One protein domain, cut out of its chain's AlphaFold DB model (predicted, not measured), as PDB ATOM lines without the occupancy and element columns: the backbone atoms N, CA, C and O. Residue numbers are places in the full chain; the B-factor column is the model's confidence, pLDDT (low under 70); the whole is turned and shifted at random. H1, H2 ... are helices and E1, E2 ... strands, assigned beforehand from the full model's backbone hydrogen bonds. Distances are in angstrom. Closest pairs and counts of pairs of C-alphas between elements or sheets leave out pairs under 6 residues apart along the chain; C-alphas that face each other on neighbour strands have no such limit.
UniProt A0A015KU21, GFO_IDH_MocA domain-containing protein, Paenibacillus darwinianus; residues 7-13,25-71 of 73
ATOM      1  N   GLY A   7     134.541 103.055  88.806       39.75
ATOM      2  CA  GLY A   7     133.712 103.038  90.029       39.75
ATOM      3  C   GLY A   7     132.293 103.579  89.783       39.75
ATOM      4  O   GLY A   7     132.105 104.394  88.886       39.75
ATOM      5  N   ILE A   8     131.282 103.107  90.527       45.84
ATOM      6  CA  ILE A   8     129.847 103.388  90.274       45.84
ATOM      7  C   ILE A   8     129.139 103.929  91.538       45.84
ATOM      8  O   ILE A   8     129.447 103.514  92.651       45.84
ATOM      9  N   LYS A   9     128.154 104.834  91.377       39.88
ATOM     10  CA  LYS A   9     127.177 105.252  92.413       39.88
ATOM     11  C   LYS A   9     125.886 104.393  92.349       39.88
ATOM     12  O   LYS A   9     125.595 103.817  91.311       39.88
ATOM     13  N   PRO A  10     125.093 104.300  93.434       41.59
ATOM     14  CA  PRO A  10     124.313 103.112  93.821       41.59
ATOM     15  C   PRO A  10     123.035 102.793  93.020       41.59
ATOM     16  O   PRO A  10     122.397 101.780  93.303       41.59
ATOM     17  N   GLU A  11     122.649 103.592  92.027       45.06
ATOM     18  CA  GLU A  11     121.610 103.199  91.067       45.06
ATOM     19  C   GLU A  11     122.246 102.412  89.917       45.06
ATOM     20  O   GLU A  11     122.655 102.957  88.897       45.06
ATOM     21  N   TYR A  12     122.373 101.104  90.135       51.41
ATOM     22  CA  TYR A  12     122.980 100.130  89.233       51.41
ATOM     23  C   TYR A  12     122.433 100.180  87.805       51.41
ATOM     24  O   TYR A  12     121.526  99.435  87.430       51.41
ATOM     25  N   GLN A  13     123.083 100.967  86.964       47.81
ATOM     26  CA  GLN A  13     123.212 100.644  85.558       47.81
ATOM     27  C   GLN A  13     124.685 100.392  85.283       47.81
ATOM     28  O   GLN A  13     125.501 101.310  85.214       47.81
ATOM     29  N   ASN A  25     136.591  97.752  90.276       81.69
ATOM     30  CA  ASN A  25     137.543  97.389  91.324       81.69
ATOM     31  C   ASN A  25     137.292  98.145  92.632       81.69
ATOM     32  O   ASN A  25     137.692  97.672  93.691       81.69
ATOM     33  N   ALA A  26     136.623  99.297  92.568       87.25
ATOM     34  CA  ALA A  26     136.411 100.152  93.722       87.25
ATOM     35  C   ALA A  26     135.073 100.890  93.668       87.25
ATOM     36  O   ALA A  26     134.552 101.205  92.597       87.25
ATOM     37  N   ILE A  27     134.546 101.213  94.847       87.31
ATOM     38  CA  ILE A  27     133.397 102.099  95.026       87.31
ATOM     39  C   ILE A  27     133.649 103.060  96.192       87.31
ATOM     40  O   ILE A  27     134.157 102.651  97.232       87.31
ATOM     41  N   ALA A  28     133.273 104.330  96.035       89.06
ATOM     42  CA  ALA A  28     133.361 105.344  97.086       89.06
ATOM     43  C   ALA A  28     131.975 105.878  97.451       89.06
ATOM     44  O   ALA A  28     131.234 106.357  96.587       89.06
ATOM     45  N   ASN A  29     131.613 105.809  98.733       86.50
ATOM     46  CA  ASN A  29     130.374 106.391  99.245       86.50
ATOM     47  C   ASN A  29     130.442 106.551 100.770       86.50
ATOM     48  O   ASN A  29     130.823 105.622 101.476       86.50
ATOM     49  N   SER A  30     129.986 107.693 101.285       84.44
ATOM     50  CA  SER A  30     129.898 107.934 102.731       84.44
ATOM     51  C   SER A  30     128.771 107.146 103.407       84.44
ATOM     52  O   SER A  30     128.739 107.021 104.631       84.44
ATOM     53  N   ASN A  31     127.834 106.598 102.630       86.94
ATOM     54  CA  ASN A  31     126.767 105.761 103.149       86.94
ATOM     55  C   ASN A  31     127.298 104.358 103.499       86.94
ATOM     56  O   ASN A  31     127.709 103.633 102.593       86.94
ATOM     57  N   PRO A  32     127.200 103.903 104.760       84.50
ATOM     58  CA  PRO A  32     127.711 102.594 105.177       84.50
ATOM     59  C   PRO A  32     127.072 101.407 104.437       84.50
ATOM     60  O   PRO A  32     127.715 100.369 104.291       84.50
ATOM     61  N   LYS A  33     125.852 101.568 103.900       86.31
ATOM     62  CA  LYS A  33     125.163 100.548 103.084       86.31
ATOM     63  C   LYS A  33     125.907 100.199 101.790       86.31
ATOM     64  O   LYS A  33     125.609  99.190 101.159       86.31
ATOM     65  N   VAL A  34     126.884 101.012 101.382       85.00
ATOM     66  CA  VAL A  34     127.712 100.745 100.198       85.00
ATOM     67  C   VAL A  34     128.506  99.440 100.313       85.00
ATOM     68  O   VAL A  34     128.829  98.830  99.299       85.00
ATOM     69  N   ARG A  35     128.783  98.962 101.532       88.12
ATOM     70  CA  ARG A  35     129.475  97.683 101.747       88.12
ATOM     71  C   ARG A  35     128.626  96.484 101.326       88.12
ATOM     72  O   ARG A  35     129.156  95.553 100.728       88.12
ATOM     73  N   ASP A  36     127.318  96.533 101.566       89.06
ATOM     74  CA  ASP A  36     126.385  95.471 101.157       89.06
ATOM     75  C   ASP A  36     126.263  95.415  99.628       89.06
ATOM     76  O   ASP A  36     126.241  94.349  99.013       89.06
ATOM     77  N   ILE A  37     126.252  96.598  99.015       84.00
ATOM     78  CA  ILE A  37     126.330  96.830  97.571       84.00
ATOM     79  C   ILE A  37     127.616  96.209  97.010       84.00
ATOM     80  O   ILE A  37     127.554  95.348  96.137       84.00
ATOM     81  N   ALA A  38     128.774  96.564  97.562       86.00
ATOM     82  CA  ALA A  38     130.054  96.011  97.138       86.00
ATOM     83  C   ALA A  38     130.095  94.484  97.260       86.00
ATOM     84  O   ALA A  38     130.504  93.804  96.323       86.00
ATOM     85  N   SER A  39     129.583  93.936  98.365       86.75
ATOM     86  CA  SER A  39     129.493  92.491  98.574       86.75
ATOM     87  C   SER A  39     128.597  91.806  97.537       86.75
ATOM     88  O   SER A  39     128.985  90.781  96.983       86.75
ATOM     89  N   THR A  40     127.439  92.394  97.223       84.69
ATOM     90  CA  THR A  40     126.479  91.846  96.248       84.69
ATOM     91  C   THR A  40     127.068  91.777  94.837       84.69
ATOM     92  O   THR A  40     126.773  90.845  94.091       84.69
ATOM     93  N   PHE A  41     127.913  92.744  94.470       79.81
ATOM     94  CA  PHE A  41     128.475  92.865  93.120       79.81
ATOM     95  C   PHE A  41     129.929  92.398  93.013       79.81
ATOM     96  O   PHE A  41     130.512  92.470  91.935       79.81
ATOM     97  N   GLY A  42     130.512  91.901  94.108       82.38
ATOM     98  CA  GLY A  42     131.894  91.427  94.141       82.38
ATOM     99  C   GLY A  42     132.936  92.537  93.971       82.38
ATOM    100  O   GLY A  42     134.016  92.268  93.454       82.38
ATOM    101  N   ILE A  43     132.627  93.769  94.385       84.75
ATOM    102  CA  ILE A  43     133.550  94.908  94.308       84.75
ATOM    103  C   ILE A  43     134.559  94.794  95.464       84.75
ATOM    104  O   ILE A  43     134.145  94.819  96.626       84.75
ATOM    105  N   PRO A  44     135.867  94.672  95.185       85.75
ATOM    106  CA  PRO A  44     136.850  94.333  96.210       85.75
ATOM    107  C   PRO A  44     137.241  95.506  97.120       85.75
ATOM    108  O   PRO A  44     137.566  95.267  98.282       85.75
ATOM    109  N   ALA A  45     137.200  96.753  96.635       88.25
ATOM    110  CA  ALA A  45     137.576  97.933  97.417       88.25
ATOM    111  C   ALA A  45     136.387  98.872  97.676       88.25
ATOM    112  O   ALA A  45     135.601  99.187  96.779       88.25
ATOM    113  N   VAL A  46     136.268  99.346  98.919       90.69
ATOM    114  CA  VAL A  46     135.225 100.284  99.354       90.69
ATOM    115  C   VAL A  46     135.862 101.431 100.126       90.69
ATOM    116  O   VAL A  46     136.479 101.204 101.165       90.69
ATOM    117  N   TYR A  47     135.641 102.651  99.653       90.12
ATOM    118  CA  TYR A  47     136.160 103.890 100.228       90.12
ATOM    119  C   TYR A  47     135.041 104.713 100.876       90.12
ATOM    120  O   TYR A  47     133.902 104.720 100.394       90.12
ATOM    121  N   ALA A  48     135.349 105.411 101.972       89.25
ATOM    122  CA  ALA A  48     134.368 106.217 102.705       89.25
ATOM    123  C   ALA A  48     134.157 107.605 102.077       89.25
ATOM    124  O   ALA A  48     133.155 108.274 102.350       89.25
ATOM    125  N   SER A  49     135.079 108.037 101.217       85.25
ATOM    126  CA  SER A  49     135.023 109.314 100.512       85.25
ATOM    127  C   SER A  49     135.595 109.201  99.098       85.25
ATOM    128  O   SER A  49     136.283 108.239  98.756       85.25
ATOM    129  N   TYR A  50     135.283 110.195  98.266       82.50
ATOM    130  CA  TYR A  50     135.888 110.330  96.943       82.50
ATOM    131  C   TYR A  50     137.394 110.597  97.041       82.50
ATOM    132  O   TYR A  50     138.159 109.999  96.294       82.50
ATOM    133  N   ASP A  51     137.813 111.426  98.001       86.62
ATOM    134  CA  ASP A  51     139.221 111.772  98.202       86.62
ATOM    135  C   ASP A  51     140.065 110.530  98.496       86.62
ATOM    136  O   ASP A  51     141.124 110.361  97.905       86.62
ATOM    137  N   GLU A  52     139.583 109.619  99.348       87.81
ATOM    138  CA  GLU A  52     140.276 108.355  99.628       87.81
ATOM    139  C   GLU A  52     140.461 107.505  98.365       87.81
ATOM    140  O   GLU A  52     141.548 106.983  98.137       87.81
ATOM    141  N   LEU A  53     139.424 107.406  97.527       87.38
ATOM    142  CA  LEU A  53     139.490 106.677  96.259       87.38
ATOM    143  C   LEU A  53     140.438 107.355  95.263       87.38
ATOM    144  O   LEU A  53     141.138 106.672  94.526       87.38
ATOM    145  N   GLN A  54     140.484 108.688  95.238       83.50
ATOM    146  CA  GLN A  54     141.365 109.445  94.347       83.50
ATOM    147  C   GLN A  54     142.851 109.289  94.707       83.50
ATOM    148  O   GLN A  54     143.708 109.424  93.837       83.50
ATOM    149  N   GLN A  55     143.164 109.025  95.978       87.88
ATOM    150  CA  GLN A  55     144.538 108.779  96.425       87.88
ATOM    151  C   GLN A  55     145.027 107.353  96.127       87.88
ATOM    152  O   GLN A  55     146.201 107.069  96.358       87.88
ATOM    153  N   ASP A  56     144.163 106.459  95.639       85.75
ATOM    154  CA  ASP A  56     144.535 105.087  95.307       85.75
ATOM    155  C   ASP A  56     145.316 105.043  93.974       85.75
ATOM    156  O   ASP A  56     144.736 105.299  92.913       85.75
ATOM    157  N   PRO A  57     146.623 104.709  93.991       85.94
ATOM    158  CA  PRO A  57     147.438 104.665  92.780       85.94
ATOM    159  C   PRO A  57     147.054 103.521  91.827       85.94
ATOM    160  O   PRO A  57     147.501 103.529  90.681       85.94
ATOM    161  N   ASP A  58     146.246 102.550  92.271       83.62
ATOM    162  CA  ASP A  58     145.773 101.435  91.444       83.62
ATOM    163  C   ASP A  58     144.500 101.782  90.638       83.62
ATOM    164  O   ASP A  58     144.011 100.959  89.849       83.62
ATOM    165  N   ILE A  59     143.959 102.999  90.808       79.56
ATOM    166  CA  ILE A  59     142.765 103.496  90.113       79.56
ATOM    167  C   ILE A  59     143.155 104.394  88.936       79.56
ATOM    168  O   ILE A  59     143.584 105.533  89.095       79.56
ATOM    169  N   ASP A  60     142.932 103.888  87.723       77.00
ATOM    170  CA  ASP A  60     143.258 104.602  86.482       77.00
ATOM    171  C   ASP A  60     142.195 105.644  86.077       77.00
ATOM    172  O   ASP A  60     142.505 106.633  85.412       77.00
ATOM    173  N   ALA A  61     140.924 105.409  86.421       77.44
ATOM    174  CA  ALA A  61     139.805 106.269  86.044       77.44
ATOM    175  C   ALA A  61     138.638 106.166  87.037       77.44
ATOM    176  O   ALA A  61     138.419 105.141  87.684       77.44
ATOM    177  N   VAL A  62     137.833 107.228  87.113       79.62
ATOM    178  CA  VAL A  62     136.612 107.263  87.926       79.62
ATOM    179  C   VAL A  62     135.431 107.645  87.047       79.62
ATOM    180  O   VAL A  62     135.502 108.597  86.275       79.62
ATOM    181  N   TYR A  63     134.330 106.902  87.167       78.44
ATOM    182  CA  TYR A  63     133.063 107.262  86.542       78.44
ATOM    183  C   TYR A  63     132.161 107.938  87.574       78.44
ATOM    184  O   TYR A  63     131.931 107.416  88.664       78.44
ATOM    185  N   ILE A  64     131.656 109.121  87.230       78.25
ATOM    186  CA  ILE A  64     130.845 109.953  88.121       78.25
ATOM    187  C   ILE A  64     129.458 110.127  87.484       78.25
ATOM    188  O   ILE A  64     129.233 111.085  86.743       78.25
ATOM    189  N   PRO A  65     128.501 109.211  87.736       70.75
ATOM    190  CA  PRO A  65     127.138 109.324  87.227       70.75
ATOM    191  C   PRO A  65     126.326 110.284  88.103       70.75
ATOM    192  O   PRO A  65     125.432 109.878  88.843       70.75
ATOM    193  N   LEU A  66     126.676 111.567  88.079       72.94
ATOM    194  CA  LEU A  66     125.858 112.610  88.693       72.94
ATOM    195  C   LEU A  66     124.878 113.187  87.658       72.94
ATOM    196  O   LEU A  66     125.202 113.217  86.469       72.94
ATOM    197  N   PRO A  67     123.695 113.678  88.078       76.12
ATOM    198  CA  PRO A  67     122.862 114.534  87.241       76.12
ATOM    199  C   PRO A  67     123.688 115.661  86.615       76.12
ATOM    200  O   PRO A  67     124.481 116.276  87.323       76.12
ATOM    201  N   ASN A  68     123.474 115.970  85.329       74.50
ATOM    202  CA  ASN A  68     124.273 116.961  84.585       74.50
ATOM    203  C   ASN A  68     124.432 118.298  85.327       74.50
ATOM    204  O   ASN A  68     125.499 118.891  85.296       74.50
ATOM    205  N   ALA A  69     123.394 118.740  86.043       77.25
ATOM    206  CA  ALA A  69     123.406 119.976  86.829       77.25
ATOM    207  C   ALA A  69     124.396 119.981  88.015       77.25
ATOM    208  O   ALA A  69     124.605 121.025  88.621       77.25
ATOM    209  N   LEU A  70     124.962 118.828  88.374       74.81
ATOM    210  CA  LEU A  70     125.939 118.653  89.450       74.81
ATOM    211  C   LEU A  70     127.356 118.387  88.924       74.81
ATOM    212  O   LEU A  70     128.268 118.213  89.728       74.81
ATOM    213  N   HIS A  71     127.547 118.335  87.601       70.75
ATOM    214  CA  HIS A  71     128.884 118.361  87.013       70.75
ATOM    215  C   HIS A  71     129.339 119.818  86.980       70.75
ATOM    216  O   HIS A  71     128.900 120.598  86.139       70.75
TER     217      HIS A  71
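Overview. This is residues 7 to 13 and 25 to 71 of the 73 residues of the protein "GFO_IDH_MocA domain-containing protein" of Paenibacillus darwinianus (UniProt A0A015KU21). There is little regular structure: H1 packs on a small pair of parallel strands, E1 and E2, H2 sits by their last residues, and residues 55 to 71, with no named element, make a long tail. The 54 printed residues hold E1, H1, E2, H2 in that order, class mixed, with 19 residues in named elements. The whole is compact, radius of gyration of the C-alphas 11.0 A, spans 30 by 25 by 18 A.

Along the chain. After residues 7 to 13, find C-alpha 26 at (136.411, 100.152, 93.722), where E1, residues 26 to 28, 6.9 A, begins. H1, residues 34 to 41, runs 10.6 A; E2, residues 45 to 47, 6.7 A. H2, residues 50 to 54, 6.1 A, ends at (141.365, 109.445, 94.347).

Arrangement. E1, H1, E2 form a strand-helix-strand unit, parallel neighbour strands with a helix between, its crossover right-handed. N 27 and O 45 are within hydrogen-bond range, 3.0 A. The closest C-alphas of H1 and E2, Arg 35 and Val 46, are 6.7 A apart; of E1 and H2, Ala 28 and Tyr 50, 5.6 A. H1 and H2 are apart; in both, every O i to N i+4 pair is within range.

Size, cuts and confidence. The farthest C-alphas, Gly 42 and Ala 69, are 30.7 A apart. Residues 14 to 24 are cut out, leaving 15.8 A between C-alphas 13 and 25. The links E1 to H1, H1 to E2 and E2 to H2 are tight. Look for pLDDT under 70 at residues 7 to 13.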